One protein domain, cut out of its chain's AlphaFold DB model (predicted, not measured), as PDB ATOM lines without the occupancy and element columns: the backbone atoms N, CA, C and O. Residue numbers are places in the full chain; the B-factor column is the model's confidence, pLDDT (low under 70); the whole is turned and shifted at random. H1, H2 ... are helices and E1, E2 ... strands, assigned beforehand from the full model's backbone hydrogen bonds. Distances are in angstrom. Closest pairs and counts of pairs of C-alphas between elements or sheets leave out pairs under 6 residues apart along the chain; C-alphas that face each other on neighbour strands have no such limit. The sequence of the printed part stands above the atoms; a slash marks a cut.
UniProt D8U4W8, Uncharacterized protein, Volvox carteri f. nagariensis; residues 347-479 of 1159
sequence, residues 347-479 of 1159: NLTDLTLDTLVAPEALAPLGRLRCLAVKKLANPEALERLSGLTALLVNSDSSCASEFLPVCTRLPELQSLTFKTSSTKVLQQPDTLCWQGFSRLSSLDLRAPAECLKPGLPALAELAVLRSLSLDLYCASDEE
ATOM      1  N   ASN A 347       3.444  29.703 -48.864       62.09
ATOM      2  CA  ASN A 347       4.833  29.599 -48.409       62.09
ATOM      3  C   ASN A 347       4.951  29.153 -46.936       62.09
ATOM      4  O   ASN A 347       6.059  29.129 -46.405       62.09
ATOM      5  N   LEU A 348       3.839  28.850 -46.255       62.56
ATOM      6  CA  LEU A 348       3.868  28.429 -44.856       62.56
ATOM      7  C   LEU A 348       4.436  27.003 -44.744       62.56
ATOM      8  O   LEU A 348       3.831  26.050 -45.229       62.56
ATOM      9  N   THR A 349       5.603  26.861 -44.115       63.19
ATOM     10  CA  THR A 349       6.248  25.566 -43.835       63.19
ATOM     11  C   THR A 349       5.805  24.955 -42.513       63.19
ATOM     12  O   THR A 349       5.748  23.729 -42.401       63.19
ATOM     13  N   ASP A 350       5.479  25.807 -41.541       69.38
ATOM     14  CA  ASP A 350       5.293  25.452 -40.138       69.38
ATOM     15  C   ASP A 350       4.002  26.096 -39.610       69.38
ATOM     16  O   ASP A 350       3.786  27.298 -39.786       69.38
ATOM     17  N   LEU A 351       3.132  25.312 -38.968       75.56
ATOM     18  CA  LEU A 351       1.832  25.779 -38.470       75.56
ATOM     19  C   LEU A 351       1.536  25.232 -37.068       75.56
ATOM     20  O   LEU A 351       1.733  24.046 -36.815       75.56
ATOM     21  N   THR A 352       0.990  26.078 -36.188       74.44
ATOM     22  CA  THR A 352       0.520  25.691 -34.846       74.44
ATOM     23  C   THR A 352      -0.992  25.878 -34.732       74.44
ATOM     24  O   THR A 352      -1.489  26.982 -34.956       74.44
ATOM     25  N   LEU A 353      -1.718  24.822 -34.354       77.50
ATOM     26  CA  LEU A 353      -3.176  24.813 -34.201       77.50
ATOM     27  C   LEU A 353      -3.598  24.325 -32.807       77.50
ATOM     28  O   LEU A 353      -3.229  23.228 -32.378       77.50
ATOM     29  N   ASP A 354      -4.442  25.101 -32.120       73.25
ATOM     30  CA  ASP A 354      -5.084  24.654 -30.877       73.25
ATOM     31  C   ASP A 354      -6.064  23.496 -31.140       73.25
ATOM     32  O   ASP A 354      -6.030  22.503 -30.415       73.25
ATOM     33  N   THR A 355      -6.892  23.582 -32.192       74.56
ATOM     34  CA  THR A 355      -7.872  22.542 -32.565       74.56
ATOM     35  C   THR A 355      -7.915  22.252 -34.068       74.56
ATOM     36  O   THR A 355      -8.286  23.118 -34.857       74.56
ATOM     37  N   LEU A 356      -7.632  21.006 -34.466       72.25
ATOM     38  CA  LEU A 356      -7.824  20.517 -35.841       72.25
ATOM     39  C   LEU A 356      -9.244  19.943 -36.007       72.25
ATOM     40  O   LEU A 356      -9.503  18.834 -35.538       72.25
ATOM     41  N   VAL A 357     -10.159  20.698 -36.629       69.00
ATOM     42  CA  VAL A 357     -11.606  20.371 -36.653       69.00
ATOM     43  C   VAL A 357     -12.157  20.031 -38.046       69.00
ATOM     44  O   VAL A 357     -13.012  19.157 -38.152       69.00
ATOM     45  N   ALA A 358     -11.682  20.681 -39.115       70.44
ATOM     46  CA  ALA A 358     -12.282  20.589 -40.453       70.44
ATOM     47  C   ALA A 358     -11.333  19.935 -41.489       70.44
ATOM     48  O   ALA A 358     -10.318  20.544 -41.834       70.44
ATOM     49  N   PRO A 359     -11.657  18.748 -42.050       61.84
ATOM     50  CA  PRO A 359     -10.811  18.061 -43.039       61.84
ATOM     51  C   PRO A 359     -10.629  18.792 -44.382       61.84
ATOM     52  O   PRO A 359      -9.730  18.456 -45.152       61.84
ATOM     53  N   GLU A 360     -11.503  19.744 -44.709       69.88
ATOM     54  CA  GLU A 360     -11.504  20.468 -45.991       69.88
ATOM     55  C   GLU A 360     -10.506  21.634 -45.998       69.88
ATOM     56  O   GLU A 360      -9.795  21.839 -46.981       69.88
ATOM     57  N   ALA A 361     -10.347  22.315 -44.858       67.06
ATOM     58  CA  ALA A 361      -9.398  23.416 -44.669       67.06
ATOM     59  C   ALA A 361      -7.915  22.987 -44.737       67.06
ATOM     60  O   ALA A 361      -7.021  23.829 -44.724       67.06
ATOM     61  N   LEU A 362      -7.648  21.678 -44.820       69.06
ATOM     62  CA  LEU A 362      -6.309  21.084 -44.863       69.06
ATOM     63  C   LEU A 362      -5.827  20.747 -46.278       69.06
ATOM     64  O   LEU A 362      -4.631  20.544 -46.467       69.06
ATOM     65  N   ALA A 363      -6.708  20.748 -47.284       70.62
ATOM     66  CA  ALA A 363      -6.305  20.525 -48.676       70.62
ATOM     67  C   ALA A 363      -5.240  21.530 -49.193       70.62
ATOM     68  O   ALA A 363      -4.329  21.095 -49.899       70.62
ATOM     69  N   PRO A 364      -5.252  22.832 -48.817       70.88
ATOM     70  CA  PRO A 364      -4.178  23.759 -49.188       70.88
ATOM     71  C   PRO A 364      -2.851  23.505 -48.448       70.88
ATOM     72  O   PRO A 364      -1.799  23.960 -48.895       70.88
ATOM     73  N   LEU A 365      -2.882  22.784 -47.320       70.94
ATOM     74  CA  LEU A 365      -1.746  22.595 -46.409       70.94
ATOM     75  C   LEU A 365      -0.850  21.399 -46.751       70.94
ATOM     76  O   LEU A 365       0.103  21.134 -46.022       70.94
ATOM     77  N   GLY A 366      -1.052  20.736 -47.895       70.75
ATOM     78  CA  GLY A 366      -0.178  19.656 -48.386       70.75
ATOM     79  C   GLY A 366       1.292  20.049 -48.647       70.75
ATOM     80  O   GLY A 366       2.081  19.206 -49.061       70.75
ATOM     81  N   ARG A 367       1.666  21.318 -48.417       74.38
ATOM     82  CA  ARG A 367       3.048  21.834 -48.423       74.38
ATOM     83  C   ARG A 367       3.693  21.954 -47.035       74.38
ATOM     84  O   ARG A 367       4.892  22.226 -46.978       74.38
ATOM     85  N   LEU A 368       2.934  21.798 -45.942       81.62
ATOM     86  CA  LEU A 368       3.486  21.881 -44.587       81.62
ATOM     87  C   LEU A 368       4.573  20.828 -44.389       81.62
ATOM     88  O   LEU A 368       4.385  19.654 -44.700       81.62
ATOM     89  N   ARG A 369       5.686  21.259 -43.803       85.06
ATOM     90  CA  ARG A 369       6.768  20.386 -43.350       85.06
ATOM     91  C   ARG A 369       6.663  20.095 -41.866       85.06
ATOM     92  O   ARG A 369       6.939  18.961 -41.484       85.06
ATOM     93  N   CYS A 370       6.225  21.068 -41.069       87.81
ATOM     94  CA  CYS A 370       5.991  20.908 -39.639       87.81
ATOM     95  C   CYS A 370       4.553  21.298 -39.276       87.81
ATOM     96  O   CYS A 370       4.065  22.365 -39.652       87.81
ATOM     97  N   LEU A 371       3.886  20.465 -38.482       88.19
ATOM     98  CA  LEU A 371       2.585  20.779 -37.895       88.19
ATOM     99  C   LEU A 371       2.650  20.555 -36.386       88.19
ATOM    100  O   LEU A 371       3.014  19.471 -35.938       88.19
ATOM    101  N   ALA A 372       2.276  21.566 -35.610       87.88
ATOM    102  CA  ALA A 372       2.100  21.486 -34.169       87.88
ATOM    103  C   ALA A 372       0.603  21.517 -33.834       87.88
ATOM    104  O   ALA A 372      -0.075  22.502 -34.126       87.88
ATOM    105  N   VAL A 373       0.069  20.465 -33.207       85.50
ATOM    106  CA  VAL A 373      -1.344  20.406 -32.800       85.50
ATOM    107  C   VAL A 373      -1.485  20.140 -31.308       85.50
ATOM    108  O   VAL A 373      -0.921  19.187 -30.775       85.50
ATOM    109  N   LYS A 374      -2.297  20.951 -30.631       83.12
ATOM    110  CA  LYS A 374      -2.636  20.764 -29.213       83.12
ATOM    111  C   LYS A 374      -3.851  19.855 -29.009       83.12
ATOM    112  O   LYS A 374      -3.868  19.044 -28.095       83.12
ATOM    113  N   LYS A 375      -4.864  19.932 -29.873       81.12
ATOM    114  CA  LYS A 375      -6.009  19.013 -29.864       81.12
ATOM    115  C   LYS A 375      -6.417  18.641 -31.286       81.12
ATOM    116  O   LYS A 375      -6.781  19.492 -32.093       81.12
ATOM    117  N   LEU A 376      -6.392  17.351 -31.590       74.06
ATOM    118  CA  LEU A 376      -6.935  16.812 -32.833       74.06
ATOM    119  C   LEU A 376      -8.397  16.412 -32.574       74.06
ATOM    120  O   LEU A 376      -8.647  15.658 -31.638       74.06
ATOM    121  N   ALA A 377      -9.359  16.934 -33.341       80.44
ATOM    122  CA  ALA A 377     -10.774  16.557 -33.208       80.44
ATOM    123  C   ALA A 377     -11.229  15.551 -34.281       80.44
ATOM    124  O   ALA A 377     -12.201  14.835 -34.065       80.44
ATOM    125  N   ASN A 378     -10.512  15.466 -35.405       83.56
ATOM    126  CA  ASN A 378     -10.655  14.405 -36.401       83.56
ATOM    127  C   ASN A 378      -9.248  13.911 -36.809       83.56
ATOM    128  O   ASN A 378      -8.465  14.728 -37.304       83.56
ATOM    129  N   PRO A 379      -8.902  12.622 -36.604       81.94
ATOM    130  CA  PRO A 379      -7.592  12.091 -36.960       81.94
ATOM    131  C   PRO A 379      -7.403  11.824 -38.453       81.94
ATOM    132  O   PRO A 379      -6.335  12.137 -38.972       81.94
ATOM    133  N   GLU A 380      -8.431  11.366 -39.173       84.75
ATOM    134  CA  GLU A 380      -8.389  11.089 -40.625       84.75
ATOM    135  C   GLU A 380      -7.975  12.325 -41.447       84.75
ATOM    136  O   GLU A 380      -7.424  12.222 -42.543       84.75
ATOM    137  N   ALA A 381      -8.198  13.521 -40.897       85.12
ATOM    138  CA  ALA A 381      -7.773  14.788 -41.477       85.12
ATOM    139  C   ALA A 381      -6.242  14.901 -41.678       85.12
ATOM    140  O   ALA A 381      -5.810  15.643 -42.562       85.12
ATOM    141  N   LEU A 382      -5.426  14.159 -40.912       86.44
ATOM    142  CA  LEU A 382      -3.970  14.088 -41.103       86.44
ATOM    143  C   LEU A 382      -3.576  13.371 -42.399       86.44
ATOM    144  O   LEU A 382      -2.597  13.771 -43.019       86.44
ATOM    145  N   GLU A 383      -4.333  12.367 -42.856       86.69
ATOM    146  CA  GLU A 383      -3.979  11.548 -44.037       86.69
ATOM    147  C   GLU A 383      -3.892  12.373 -45.331       86.69
ATOM    148  O   GLU A 383      -3.227  11.992 -46.293       86.69
ATOM    149  N   ARG A 384      -4.528  13.550 -45.338       86.75
ATOM    150  CA  ARG A 384      -4.496  14.527 -46.436       86.75
ATOM    151  C   ARG A 384      -3.181  15.321 -46.496       86.75
ATOM    152  O   ARG A 384      -2.906  15.951 -47.513       86.75
ATOM    153  N   LEU A 385      -2.357  15.279 -45.445       87.50
ATOM    154  CA  LEU A 385      -1.064  15.967 -45.335       87.50
ATOM    155  C   LEU A 385       0.107  15.036 -45.695       87.50
ATOM    156  O   LEU A 385       1.065  14.888 -44.939       87.50
ATOM    157  N   SER A 386       0.048  14.402 -46.867       84.38
ATOM    158  CA  SER A 386       1.031  13.395 -47.301       84.38
ATOM    159  C   SER A 386       2.482  13.894 -47.403       84.38
ATOM    160  O   SER A 386       3.399  13.078 -47.358       84.38
ATOM    161  N   GLY A 387       2.701  15.211 -47.507       89.00
ATOM    162  CA  GLY A 387       4.024  15.850 -47.504       89.00
ATOM    163  C   GLY A 387       4.595  16.199 -46.120       89.00
ATOM    164  O   GLY A 387       5.670  16.795 -46.055       89.00
ATOM    165  N   LEU A 388       3.897  15.873 -45.024       92.56
ATOM    166  CA  LEU A 388       4.291  16.285 -43.675       92.56
ATOM    167  C   LEU A 388       5.520  15.516 -43.167       92.56
ATOM    168  O   LEU A 388       5.445  14.328 -42.857       92.56
ATOM    169  N   THR A 389       6.641  16.221 -43.009       94.00
ATOM    170  CA  THR A 389       7.911  15.645 -42.536       94.00
ATOM    171  C   THR A 389       8.070  15.613 -41.014       94.00
ATOM    172  O   THR A 389       8.810  14.776 -40.496       94.00
ATOM    173  N   ALA A 390       7.392  16.500 -40.285       94.19
ATOM    174  CA  ALA A 390       7.491  16.632 -38.838       94.19
ATOM    175  C   ALA A 390       6.130  16.936 -38.190       94.19
ATOM    176  O   ALA A 390       5.369  17.783 -38.661       94.19
ATOM    177  N   LEU A 391       5.835  16.267 -37.076       94.31
ATOM    178  CA  LEU A 391       4.554  16.372 -36.376       94.31
ATOM    179  C   LEU A 391       4.785  16.506 -34.868       94.31
ATOM    180  O   LEU A 391       5.262  15.577 -34.220       94.31
ATOM    181  N   LEU A 392       4.455  17.673 -34.317       93.38
ATOM    182  CA  LEU A 392       4.424  17.951 -32.884       93.38
ATOM    183  C   LEU A 392       2.979  17.856 -32.390       93.38
ATOM    184  O   LEU A 392       2.063  18.458 -32.941       93.38
ATOM    185  N   VAL A 393       2.779  17.115 -31.312       90.31
ATOM    186  CA  VAL A 393       1.467  16.786 -30.765       90.31
ATOM    187  C   VAL A 393       1.533  17.045 -29.277       90.31
ATOM    188  O   VAL A 393       2.392  16.490 -28.600       90.31
ATOM    189  N   ASN A 394       0.670  17.913 -28.771       86.88
ATOM    190  CA  ASN A 394       0.655  18.323 -27.371       86.88
ATOM    191  C   ASN A 394      -0.746  18.108 -26.786       86.88
ATOM    192  O   ASN A 394      -1.431  19.068 -26.434       86.88
ATOM    193  N   SER A 395      -1.191  16.847 -26.786       75.75
ATOM    194  CA  SER A 395      -2.565  16.450 -26.486       75.75
ATOM    195  C   SER A 395      -2.809  16.245 -24.995       75.75
ATOM    196  O   SER A 395      -2.427  15.225 -24.422       75.75
ATOM    197  N   ASP A 396      -3.557  17.162 -24.384       70.19
ATOM    198  CA  ASP A 396      -4.112  16.956 -23.040       70.19
ATOM    199  C   ASP A 396      -5.262  15.922 -23.014       70.19
ATOM    200  O   ASP A 396      -5.662  15.429 -21.958       70.19
ATOM    201  N   SER A 397      -5.809  15.565 -24.183       57.22
ATOM    202  CA  SER A 397      -6.872  14.569 -24.335       57.22
ATOM    203  C   SER A 397      -6.341  13.145 -24.524       57.22
ATOM    204  O   SER A 397      -5.253  12.915 -25.044       57.22
ATOM    205  N   SER A 398      -7.163  12.159 -24.161       57.91
ATOM    206  CA  SER A 398      -6.834  10.728 -24.230       57.91
ATOM    207  C   SER A 398      -6.871  10.126 -25.645       57.91
ATOM    208  O   SER A 398      -7.324   8.998 -25.811       57.91
ATOM    209  N   CYS A 399      -6.459  10.879 -26.663       62.06
ATOM    210  CA  CYS A 399      -6.571  10.493 -28.075       62.06
ATOM    211  C   CYS A 399      -5.323   9.762 -28.602       62.06
ATOM    212  O   CYS A 399      -5.247   9.448 -29.782       62.06
ATOM    213  N   ALA A 400      -4.333   9.483 -27.745       69.81
ATOM    214  CA  ALA A 400      -3.056   8.874 -28.131       69.81
ATOM    215  C   ALA A 400      -3.215   7.556 -28.923       69.81
ATOM    216  O   ALA A 400      -2.515   7.339 -29.912       69.81
ATOM    217  N   SER A 401      -4.177   6.715 -28.530       73.75
ATOM    218  CA  SER A 401      -4.512   5.442 -29.189       73.75
ATOM    219  C   SER A 401      -5.222   5.606 -30.534       73.75
ATOM    220  O   SER A 401      -5.108   4.741 -31.390       73.75
ATOM    221  N   GLU A 402      -5.946   6.709 -30.734       79.06
ATOM    222  CA  GLU A 402      -6.622   7.048 -31.998       79.06
ATOM    223  C   GLU A 402      -5.645   7.723 -32.977       79.06
ATOM    224  O   GLU A 402      -5.794   7.645 -34.194       79.06
ATOM    225  N   PHE A 403      -4.630   8.393 -32.429       82.12
ATOM    226  CA  PHE A 403      -3.711   9.272 -33.140       82.12
ATOM    227  C   PHE A 403      -2.550   8.526 -33.819       82.12
ATOM    228  O   PHE A 403      -2.248   8.762 -34.993       82.12
ATOM    229  N   LEU A 404      -1.887   7.618 -33.094       86.38
ATOM    230  CA  LEU A 404      -0.715   6.897 -33.608       86.38
ATOM    231  C   LEU A 404      -1.033   6.009 -34.838       86.38
ATOM    232  O   LEU A 404      -0.266   6.089 -35.799       86.38
ATOM    233  N   PRO A 405      -2.169   5.273 -34.909       87.19
ATOM    234  CA  PRO A 405      -2.552   4.470 -36.085       87.19
ATOM    235  C   PRO A 405      -2.916   5.260 -37.354       87.19
ATOM    236  O   PRO A 405      -3.151   4.655 -38.405       87.19
ATOM    237  N   VAL A 406      -3.001   6.593 -37.268       88.38
ATOM    238  CA  VAL A 406      -3.151   7.474 -38.439       88.38
ATOM    239  C   VAL A 406      -1.821   8.123 -38.814       88.38
ATOM    240  O   VAL A 406      -1.530   8.292 -39.995       88.38
ATOM    241  N   CYS A 407      -0.941   8.395 -37.849       90.44
ATOM    242  CA  CYS A 407       0.402   8.901 -38.147       90.44
ATOM    243  C   CYS A 407       1.274   7.885 -38.894       90.44
ATOM    244  O   CYS A 407       2.081   8.284 -39.729       90.44
ATOM    245  N   THR A 408       1.067   6.585 -38.675       90.12
ATOM    246  CA  THR A 408       1.685   5.510 -39.474       90.12
ATOM    247  C   THR A 408       1.300   5.548 -40.958       90.12
ATOM    248  O   THR A 408       1.977   4.931 -41.775       90.12
ATOM    249  N   ARG A 409       0.238   6.278 -41.330       91.12
ATOM    250  CA  ARG A 409      -0.208   6.473 -42.722       91.12
ATOM    251  C   ARG A 409       0.466   7.668 -43.407       91.12
ATOM    252  O   ARG A 409       0.208   7.899 -44.584       91.12
ATOM    253  N   LEU A 410       1.317   8.424 -42.703       92.75
ATOM    254  CA  LEU A 410       2.075   9.555 -43.247       92.75
ATOM    255  C   LEU A 410       3.425   9.058 -43.810       92.75
ATOM    256  O   LEU A 410       4.353   8.820 -43.034       92.75
ATOM    257  N   PRO A 411       3.582   8.897 -45.140       89.31
ATOM    258  CA  PRO A 411       4.744   8.215 -45.717       89.31
ATOM    259  C   PRO A 411       6.044   9.027 -45.622       89.31
ATOM    260  O   PRO A 411       7.128   8.456 -45.708       89.31
ATOM    261  N   GLU A 412       5.943  10.348 -45.456       94.31
ATOM    262  CA  GLU A 412       7.078  11.275 -45.391       94.31
ATOM    263  C   GLU A 412       7.475  11.675 -43.960       94.31
ATOM    264  O   GLU A 412       8.412  12.458 -43.787       94.31
ATOM    265  N   LEU A 413       6.812  11.141 -42.925       96.00
ATOM    266  CA  LEU A 413       7.048  11.560 -41.544       96.00
ATOM    267  C   LEU A 413       8.413  11.078 -41.026       96.00
ATOM    268  O   LEU A 413       8.613   9.899 -40.735       96.00
ATOM    269  N   GLN A 414       9.344  12.021 -40.875       96.69
ATOM    270  CA  GLN A 414      10.719  11.797 -40.421       96.69
ATOM    271  C   GLN A 414      10.921  12.112 -38.937       96.69
ATOM    272  O   GLN A 414      11.835  11.546 -38.330       96.69
ATOM    273  N   SER A 415      10.086  12.982 -38.358       97.00
ATOM    274  CA  SER A 415      10.133  13.357 -36.941       97.00
ATOM    275  C   SER A 415       8.739  13.387 -36.310       97.00
ATOM    276  O   SER A 415       7.861  14.119 -36.767       97.00
ATOM    277  N   LEU A 416       8.544  12.660 -35.213       96.19
ATOM    278  CA  LEU A 416       7.312  12.683 -34.421       96.19
ATOM    279  C   LEU A 416       7.632  13.086 -32.982       96.19
ATOM    280  O   LEU A 416       8.418  12.431 -32.302       96.19
ATOM    281  N   THR A 417       6.996  14.145 -32.497       95.38
ATOM    282  CA  THR A 417       7.057  14.553 -31.095       95.38
ATOM    283  C   THR A 417       5.669  14.442 -30.489       95.38
ATOM    284  O   THR A 417       4.790  15.239 -30.805       95.38
ATOM    285  N   PHE A 418       5.468  13.473 -29.602       92.44
ATOM    286  CA  PHE A 418       4.193  13.210 -28.951       92.44
ATOM    287  C   PHE A 418       4.276  13.516 -27.454       92.44
ATOM    288  O   PHE A 418       4.978  12.845 -26.700       92.44
ATOM    289  N   LYS A 419       3.549  14.545 -27.023       91.50
ATOM    290  CA  LYS A 419       3.480  15.024 -25.642       91.50
ATOM    291  C   LYS A 419       2.040  14.894 -25.175       91.50
ATOM    292  O   LYS A 419       1.157  15.589 -25.669       91.50
ATOM    293  N   THR A 420       1.804  13.990 -24.235       85.62
ATOM    294  CA  THR A 420       0.508  13.810 -23.577       85.62
ATOM    295  C   THR A 420       0.649  14.072 -22.087       85.62
ATOM    296  O   THR A 420       1.643  13.685 -21.474       85.62
ATOM    297  N   SER A 421      -0.350  14.735 -21.507       82.44
ATOM    298  CA  SER A 421      -0.548  14.793 -20.055       82.44
ATOM    299  C   SER A 421      -1.485  13.676 -19.558       82.44
ATOM    300  O   SER A 421      -1.547  13.396 -18.358       82.44
ATOM    301  N   SER A 422      -2.200  13.010 -20.476       79.25
ATOM    302  CA  SER A 422      -3.299  12.089 -20.182       79.25
ATOM    303  C   SER A 422      -2.826  10.740 -19.641       79.25
ATOM    304  O   SER A 422      -1.991  10.077 -20.248       79.25
ATOM    305  N   THR A 423      -3.426  10.309 -18.529       72.19
ATOM    306  CA  THR A 423      -3.121   9.060 -17.807       72.19
ATOM    307  C   THR A 423      -3.889   7.835 -18.307       72.19
ATOM    308  O   THR A 423      -3.740   6.747 -17.751       72.19
ATOM    309  N   LYS A 424      -4.727   7.976 -19.346       75.69
ATOM    310  CA  LYS A 424      -5.407   6.821 -19.940       75.69
ATOM    311  C   LYS A 424      -4.390   5.970 -20.698       75.69
ATOM    312  O   LYS A 424      -3.928   6.369 -21.764       75.69
ATOM    313  N   VAL A 425      -4.099   4.796 -20.136       59.53
ATOM    314  CA  VAL A 425      -3.282   3.735 -20.739       59.53
ATOM    315  C   VAL A 425      -3.652   3.545 -22.211       59.53
ATOM    316  O   VAL A 425      -4.835   3.510 -22.551       59.53
ATOM    317  N   LEU A 426      -2.649   3.375 -23.073       65.94
ATOM    318  CA  LEU A 426      -2.826   2.913 -24.449       65.94
ATOM    319  C   LEU A 426      -3.343   1.462 -24.397       65.94
ATOM    320  O   LEU A 426      -2.559   0.525 -24.295       65.94
ATOM    321  N   GLN A 427      -4.671   1.291 -24.357       57.19
ATOM    322  CA  GLN A 427      -5.324   0.079 -23.828       57.19
ATOM    323  C   GLN A 427      -5.106  -1.216 -24.634       57.19
ATOM    324  O   GLN A 427      -5.558  -2.271 -24.196       57.19
ATOM    325  N   GLN A 428      -4.431  -1.167 -25.787       63.72
ATOM    326  CA  GLN A 428      -4.120  -2.337 -26.610       63.72
ATOM    327  C   GLN A 428      -2.700  -2.223 -27.198       63.72
ATOM    328  O   GLN A 428      -2.502  -1.370 -28.071       63.72
ATOM    329  N   PRO A 429      -1.720  -3.063 -26.790       54.12
ATOM    330  CA  PRO A 429      -0.383  -3.073 -27.401       54.12
ATOM    331  C   PRO A 429      -0.457  -3.271 -28.920       54.12
ATOM    332  O   PRO A 429       0.214  -2.561 -29.662       54.12
ATOM    333  N   ASP A 430      -1.362  -4.141 -29.375       57.88
ATOM    334  CA  ASP A 430      -1.573  -4.508 -30.781       57.88
ATOM    335  C   ASP A 430      -1.941  -3.318 -31.693       57.88
ATOM    336  O   ASP A 430      -1.788  -3.393 -32.911       57.88
ATOM    337  N   THR A 431      -2.412  -2.200 -31.122       56.06
ATOM    338  CA  THR A 431      -2.717  -0.972 -31.881       56.06
ATOM    339  C   THR A 431      -1.501  -0.069 -32.095       56.06
ATOM    340  O   THR A 431      -1.509   0.775 -32.991       56.06
ATOM    341  N   LEU A 432      -0.418  -0.265 -31.336       67.75
ATOM    342  CA  LEU A 432       0.840   0.476 -31.461       67.75
ATOM    343  C   LEU A 432       1.747  -0.155 -32.525       67.75
ATOM    344  O   LEU A 432       2.897  -0.506 -32.270       67.75
ATOM    345  N   CYS A 433       1.218  -0.288 -33.744       75.81
ATOM    346  CA  CYS A 433       1.935  -0.836 -34.893       75.81
ATOM    347  C   CYS A 433       2.968   0.169 -35.440       75.81
ATOM    348  O   CYS A 433       2.805   0.756 -36.513       75.81
ATOM    349  N   TRP A 434       4.051   0.374 -34.685       88.62
ATOM    350  CA  TRP A 434       5.158   1.260 -35.055       88.62
ATOM    351  C   TRP A 434       5.779   0.895 -36.413       88.62
ATOM    352  O   TRP A 434       6.246   1.781 -37.122       88.62
ATOM    353  N   GLN A 435       5.700  -0.376 -36.826       86.12
ATOM    354  CA  GLN A 435       6.185  -0.886 -38.116       86.12
ATOM    355  C   GLN A 435       5.664  -0.115 -39.349       86.12
ATOM    356  O   GLN A 435       6.318  -0.126 -40.390       86.12
ATOM    357  N   GLY A 436       4.526   0.591 -39.257       89.12
ATOM    358  CA  GLY A 436       4.037   1.445 -40.350       89.12
ATOM    359  C   GLY A 436       4.921   2.671 -40.648       89.12
ATOM    360  O   GLY A 436       4.893   3.201 -41.758       89.12
ATOM    361  N   PHE A 437       5.747   3.114 -39.695       92.88
ATOM    362  CA  PHE A 437       6.596   4.303 -39.820       92.88
ATOM    363  C   PHE A 437       7.867   4.068 -40.662       92.88
ATOM    364  O   PHE A 437       8.992   4.104 -40.166       92.88
ATOM    365  N   SER A 438       7.699   3.895 -41.975       93.00
ATOM    366  CA  SER A 438       8.793   3.578 -42.913       93.00
ATOM    367  C   SER A 438       9.917   4.627 -43.050       93.00
ATOM    368  O   SER A 438      10.957   4.308 -43.625       93.00
ATOM    369  N   ARG A 439       9.743   5.862 -42.546       95.62
ATOM    370  CA  ARG A 439      10.741   6.957 -42.627       95.62
ATOM    371  C   ARG A 439      11.053   7.664 -41.301       95.62
ATOM    372  O   ARG A 439      11.826   8.621 -41.301       95.62
ATOM    373  N   LEU A 440      10.493   7.209 -40.179       96.44
ATOM    374  CA  LEU A 440      10.619   7.896 -38.891       96.44
ATOM    375  C   LEU A 440      12.038   7.758 -38.321       96.44
ATOM    376  O   LEU A 440      12.401   6.735 -37.747       96.44
ATOM    377  N   SER A 441      12.829   8.819 -38.470       97.12
ATOM    378  CA  SER A 441      14.214   8.904 -37.997       97.12
ATOM    379  C   SER A 441      14.359   9.451 -36.574       97.12
ATOM    380  O   SER A 441      15.348   9.143 -35.907       97.12
ATOM    381  N   SER A 442      13.388  10.242 -36.103       97.56
ATOM    382  CA  SER A 442      13.411  10.914 -34.801       97.56
ATOM    383  C   SER A 442      12.063  10.804 -34.090       97.56
ATOM    384  O   SER A 442      11.023  11.114 -34.671       97.56
ATOM    385  N   LEU A 443      12.076  10.397 -32.823       97.06
ATOM    386  CA  LEU A 443      10.881  10.193 -32.006       97.06
ATOM    387  C   LEU A 443      11.088  10.785 -30.603       97.06
ATOM    388  O   LEU A 443      12.024  10.400 -29.913       97.06
ATOM    389  N   ASP A 444      10.225  11.709 -30.175       96.81
ATOM    390  CA  ASP A 444      10.229  12.318 -28.831       96.81
ATOM    391  C   ASP A 444       8.889  12.048 -28.133       96.81
ATOM    392  O   ASP A 444       7.872  12.638 -28.499       96.81
ATOM    393  N   LEU A 445       8.874  11.141 -27.155       94.94
ATOM    394  CA  LEU A 445       7.687  10.734 -26.401       94.94
ATOM    395  C   LEU A 445       7.745  11.281 -24.972       94.94
ATOM    396  O   LEU A 445       8.536  10.820 -24.154       94.94
ATOM    397  N   ARG A 446       6.839  12.203 -24.637       93.44
ATOM    398  CA  ARG A 446       6.525  12.593 -23.254       93.44
ATOM    399  C   ARG A 446       5.152  12.037 -22.902       93.44
ATOM    400  O   ARG A 446       4.147  12.504 -23.437       93.44
ATOM    401  N   ALA A 447       5.107  11.062 -22.005       90.00
ATOM    402  CA  ALA A 447       3.872  10.388 -21.612       90.00
ATOM    403  C   ALA A 447       4.027   9.708 -20.240       90.00
ATOM    404  O   ALA A 447       5.160   9.496 -19.791       90.00
ATOM    405  N   PRO A 448       2.918   9.302 -19.593       89.69
ATOM    406  CA  PRO A 448       2.997   8.406 -18.455       89.69
ATOM    407  C   PRO A 448       3.653   7.097 -18.882       89.69
ATOM    408  O   PRO A 448       3.294   6.507 -19.909       89.69
ATOM    409  N   ALA A 449       4.595   6.614 -18.090       89.00
ATOM    410  CA  ALA A 449       5.303   5.380 -18.387       89.00
ATOM    411  C   ALA A 449       4.369   4.159 -18.406       89.00
ATOM    412  O   ALA A 449       4.583   3.236 -19.189       89.00
ATOM    413  N   GLU A 450       3.282   4.185 -17.628       87.75
ATOM    414  CA  GLU A 450       2.214   3.181 -17.640       87.75
ATOM    415  C   GLU A 450       1.517   3.084 -19.010       87.75
ATOM    416  O   GLU A 450       1.035   2.019 -19.389       87.75
ATOM    417  N   CYS A 451       1.495   4.179 -19.779       86.81
ATOM    418  CA  CYS A 451       0.964   4.196 -21.142       86.81
ATOM    419  C   CYS A 451       1.977   3.654 -22.158       86.81
ATOM    420  O   CYS A 451       1.580   2.980 -23.103       86.81
ATOM    421  N   LEU A 452       3.272   3.939 -21.976       88.81
ATOM    422  CA  LEU A 452       4.327   3.544 -22.918       88.81
ATOM    423  C   LEU A 452       4.808   2.102 -22.737       88.81
ATOM    424  O   LEU A 452       5.141   1.459 -23.728       88.81
ATOM    425  N   LYS A 453       4.812   1.573 -21.508       89.56
ATOM    426  CA  LYS A 453       5.283   0.221 -21.157       89.56
ATOM    427  C   LYS A 453       4.840  -0.904 -22.118       89.56
ATOM    428  O   LYS A 453       5.718  -1.676 -22.498       89.56
ATOM    429  N   PRO A 454       3.569  -1.012 -22.565       88.50
ATOM    430  CA  PRO A 454       3.173  -2.019 -23.560       88.50
ATOM    431  C   PRO A 454       3.768  -1.808 -24.967       88.50
ATOM    432  O   PRO A 454       3.907  -2.771 -25.710       88.50
ATOM    433  N   GLY A 455       4.110  -0.572 -25.346       88.75
ATOM    434  CA  GLY A 455       4.631  -0.221 -26.675       88.75
ATOM    435  C   GLY A 455       6.157  -0.133 -26.783       88.75
ATOM    436  O   GLY A 455       6.672  -0.156 -27.898       88.75
ATOM    437  N   LEU A 456       6.890  -0.044 -25.665       91.81
ATOM    438  CA  LEU A 456       8.360   0.054 -25.669       91.81
ATOM    439  C   LEU A 456       9.073  -1.127 -26.363       91.81
ATOM    440  O   LEU A 456      10.018  -0.853 -27.100       91.81
ATOM    441  N   PRO A 457       8.649  -2.403 -26.225       91.75
ATOM    442  CA  PRO A 457       9.280  -3.504 -26.960       91.75
ATOM    443  C   PRO A 457       9.144  -3.354 -28.482       91.75
ATOM    444  O   PRO A 457      10.103  -3.581 -29.211       91.75
ATOM    445  N   ALA A 458       7.986  -2.887 -28.958       91.19
ATOM    446  CA  ALA A 458       7.724  -2.670 -30.381       91.19
ATOM    447  C   ALA A 458       8.485  -1.461 -30.967       91.19
ATOM    448  O   ALA A 458       8.655  -1.377 -32.181       91.19
ATOM    449  N   LEU A 459       9.001  -0.543 -30.132       92.31
ATOM    450  CA  LEU A 459       9.942   0.479 -30.604       92.31
ATOM    451  C   LEU A 459      11.282  -0.130 -31.027       92.31
ATOM    452  O   LEU A 459      11.869   0.365 -31.982       92.31
ATOM    453  N   ALA A 460      11.756  -1.199 -30.377       91.69
ATOM    454  CA  ALA A 460      13.046  -1.823 -30.701       91.69
ATOM    455  C   ALA A 460      13.095  -2.405 -32.130       91.69
ATOM    456  O   ALA A 460      14.171  -2.521 -32.717       91.69
ATOM    457  N   GLU A 461      11.932  -2.706 -32.717       92.69
ATOM    458  CA  GLU A 461      11.790  -3.159 -34.106       92.69
ATOM    459  C   GLU A 461      11.973  -2.028 -35.142       92.69
ATOM    460  O   GLU A 461      12.150  -2.304 -36.331       92.69
ATOM    461  N   LEU A 462      11.970  -0.751 -34.726       93.25
ATOM    462  CA  LEU A 462      12.143   0.408 -35.611       93.25
ATOM    463  C   LEU A 462      13.592   0.561 -36.098       93.25
ATOM    464  O   LEU A 462      14.312   1.485 -35.720       93.25
ATOM    465  N   ALA A 463      14.005  -0.289 -37.037       94.19
ATOM    466  CA  ALA A 463      15.307  -0.206 -37.701       94.19
ATOM    467  C   ALA A 463      15.543   1.104 -38.495       94.19
ATOM    468  O   ALA A 463      16.657   1.337 -38.963       94.19
ATOM    469  N   VAL A 464      14.528   1.963 -38.656       95.69
ATOM    470  CA  VAL A 464      14.644   3.295 -39.288       95.69
ATOM    471  C   VAL A 464      15.023   4.397 -38.283       95.69
ATOM    472  O   VAL A 464      15.504   5.460 -38.683       95.69
ATOM    473  N   LEU A 465      14.812   4.161 -36.984       96.88
ATOM    474  CA  LEU A 465      14.921   5.187 -35.952       96.88
ATOM    475  C   LEU A 465      16.384   5.426 -35.556       96.88
ATOM    476  O   LEU A 465      17.079   4.506 -35.131       96.88
ATOM    477  N   ARG A 466      16.830   6.685 -35.653       97.44
ATOM    478  CA  ARG A 466      18.181   7.137 -35.272       97.44
ATOM    479  C   ARG A 466      18.210   7.904 -33.955       97.44
ATOM    480  O   ARG A 466      19.211   7.849 -33.250       97.44
ATOM    481  N   SER A 467      17.138   8.621 -33.628       97.81
ATOM    482  CA  SER A 467      17.024   9.435 -32.417       97.81
ATOM    483  C   SER A 467      15.746   9.091 -31.660       97.81
ATOM    484  O   SER A 467      14.652   9.183 -32.216       97.81
ATOM    485  N   LEU A 468      15.878   8.721 -30.388       97.62
ATOM    486  CA  LEU A 468      14.761   8.426 -29.493       97.62
ATOM    487  C   LEU A 468      14.892   9.264 -28.220       97.62
ATOM    488  O   LEU A 468      15.940   9.263 -27.583       97.62
ATOM    489  N   SER A 469      13.824   9.959 -27.845       97.44
ATOM    490  CA  SER A 469      13.678  10.715 -26.603       97.44
ATOM    491  C   SER A 469      12.446  10.209 -25.853       97.44
ATOM    492  O   SER A 469      11.377  10.061 -26.445       97.44
ATOM    493  N   LEU A 470      12.603   9.905 -24.565       96.06
ATOM    494  CA  LEU A 470      11.573   9.354 -23.684       96.06
ATOM    495  C   LEU A 470      11.526  10.154 -22.373       96.06
ATOM    496  O   LEU A 470      12.336   9.913 -21.483       96.06
ATOM    497  N   ASP A 471      10.575  11.077 -22.216       94.31
ATOM    498  CA  ASP A 471      10.299  11.728 -20.926       94.31
ATOM    499  C   ASP A 471       9.189  10.973 -20.180       94.31
ATOM    500  O   ASP A 471       7.991  11.232 -20.344       94.31
ATOM    501  N   LEU A 472       9.629   9.987 -19.400       91.88
ATOM    502  CA  LEU A 472       8.834   9.003 -18.675       91.88
ATOM    503  C   LEU A 472       8.471   9.527 -17.284       91.88
ATOM    504  O   LEU A 472       9.281   9.454 -16.359       91.88
ATOM    505  N   TYR A 473       7.242   9.993 -17.076       89.06
ATOM    506  CA  TYR A 473       6.754  10.274 -15.722       89.06
ATOM    507  C   TYR A 473       5.850   9.150 -15.208       89.06
ATOM    508  O   TYR A 473       5.144   8.512 -15.981       89.06
ATOM    509  N   CYS A 474       5.867   8.905 -13.898       82.06
ATOM    510  CA  CYS A 474       4.895   8.021 -13.254       82.06
ATOM    511  C   CYS A 474       3.611   8.821 -12.991       82.06
ATOM    512  O   CYS A 474       3.683   9.925 -12.439       82.06
ATOM    513  N   ALA A 475       2.453   8.312 -13.413       78.69
ATOM    514  CA  ALA A 475       1.147   8.885 -13.070       78.69
ATOM    515  C   ALA A 475       0.585   8.306 -11.762       78.69
ATOM    516  O   ALA A 475      -0.208   8.957 -11.082       78.69
ATOM    517  N   SER A 476       1.001   7.088 -11.427       80.50
ATOM    518  CA  SER A 476       0.710   6.366 -10.194       80.50
ATOM    519  C   SER A 476       1.822   6.534  -9.146       80.50
ATOM    520  O   SER A 476       2.948   6.915  -9.468       80.50
ATOM    521  N   ASP A 477       1.517   6.197  -7.889       79.00
ATOM    522  CA  ASP A 477       2.519   6.007  -6.825       79.00
ATOM    523  C   ASP A 477       3.155   4.590  -6.857       79.00
ATOM    524  O   ASP A 477       3.863   4.210  -5.922       79.00
ATOM    525  N   GLU A 478       2.906   3.785  -7.902       81.56
ATOM    526  CA  GLU A 478       3.507   2.452  -8.054       81.56
ATOM    527  C   GLU A 478       4.997   2.534  -8.425       81.56
ATOM    528  O   GLU A 478       5.484   3.549  -8.934       81.56
ATOM    529  N   GLU A 479       5.751   1.467  -8.135       83.12
ATOM    530  CA  GLU A 479       7.199   1.464  -8.349       83.12
ATOM    531  C   GLU A 479       7.532   1.333  -9.848       83.12
ATOM    532  O   GLU A 479       7.134   0.378 -10.524       83.12
TER     533      GLU A 479
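Overview. This is residues 347 to 479 of the 1159 residues of an uncharacterized protein of Volvox carteri f. nagariensis (UniProt D8U4W8). The chain winds in stacked turns like a short solenoid, each turn adding one strand to a parallel sheet, E1 to E6, that forms one wall. The short helices and the loops that bring the chain back lie over one face of this wall, and the other face is bare. The printed part has 133 residues, with six strands and four helices in the order E1 E2 H1 E3 H2 E4 E5 H3 H4 E6; the sheet runs E1 E2 E3 E4 E5 E6. The class is mixed, helices and strands, with under half of the residues in named elements. It is compact, with a radius of gyration of the C-alphas of 14.4 A, yet elongated, spanning 48 by 30 by 22 A.

Arrangement. Start at E1, residues 350 to 356, an edge strand parallel to E2, residues 370 to 376, at 10 degrees; N 353 and O 372 are 2.9 A apart, within hydrogen-bond range. E2 and E3, residues 390 to 395, are parallel at 21 degrees, with N 373 and O 392 at 2.8 A. Next come E4, residues 415 to 420, with N 393 and O 417 at 2.8 A; E5, residues 442 to 448, with N 418 and O 444 at 2.8 A; and edge strand E6, residues 467 to 473, with N 445 and O 469 at 2.8 A. The sheet is twisted. H2, residues 400 to 407, is on it at a height over the sheet of 9.3 A, over E3 and along the strands, at 16 degrees to E3 on the local plane. H1, residues 380 to 384, touches H2, the closest C-alphas being those of Glu 380 and Val 406, 6.7 A apart. H1 is only just not on the sheet, with 4 pairs of C-alphas within 10 A. H3, residues 449 to 452, is on the same face as H2; its closest C-alpha pair with E6 is Ala 449 and Leu 472, 5.1 A. H4, residues 456 to 459, is not on the sheet and meets H3 only through their link. E2, H1, E3, then E3, H2, E4, then E5, H3, H4, E6 are strand-helix-strand units, parallel neighbour strands joined through helices, each with a right-handed crossover. Of the O i to N i+4 pairs, 0 of 1 in H1 and 2 of 4 in H2 are within hydrogen-bond range, while H3 and H4 are too short for one; H1 has 1 of 2 O i to N i+3 pairs within range.

Along the chain. Find C-alpha 350 at (5.293, 25.452, -40.138), where E1 begins; it runs 14.7 A. E2 covers 15.2 A, E3 15.9 A, E4 16.5 A and E5 19.5 A. H2 covers 10.6 A from C-alpha 400 at (-3.056, 8.874, -28.131). E6, 19.6 A long, ends at C-alpha 473 at (6.754, 10.274, -15.722).

Size, cuts and confidence. Asn 347 and Glu 479 have the C-alphas farthest apart, 49.0 A. The printed part has no cut. The links E1 to E2 and E4 to E5 are long, with 13 and 21 residues. The mean pLDDT of the printed part is 83.1; look for values under 70 at residues 347 to 350, 357, 359 to 362, 397 to 400 and 425 to 432.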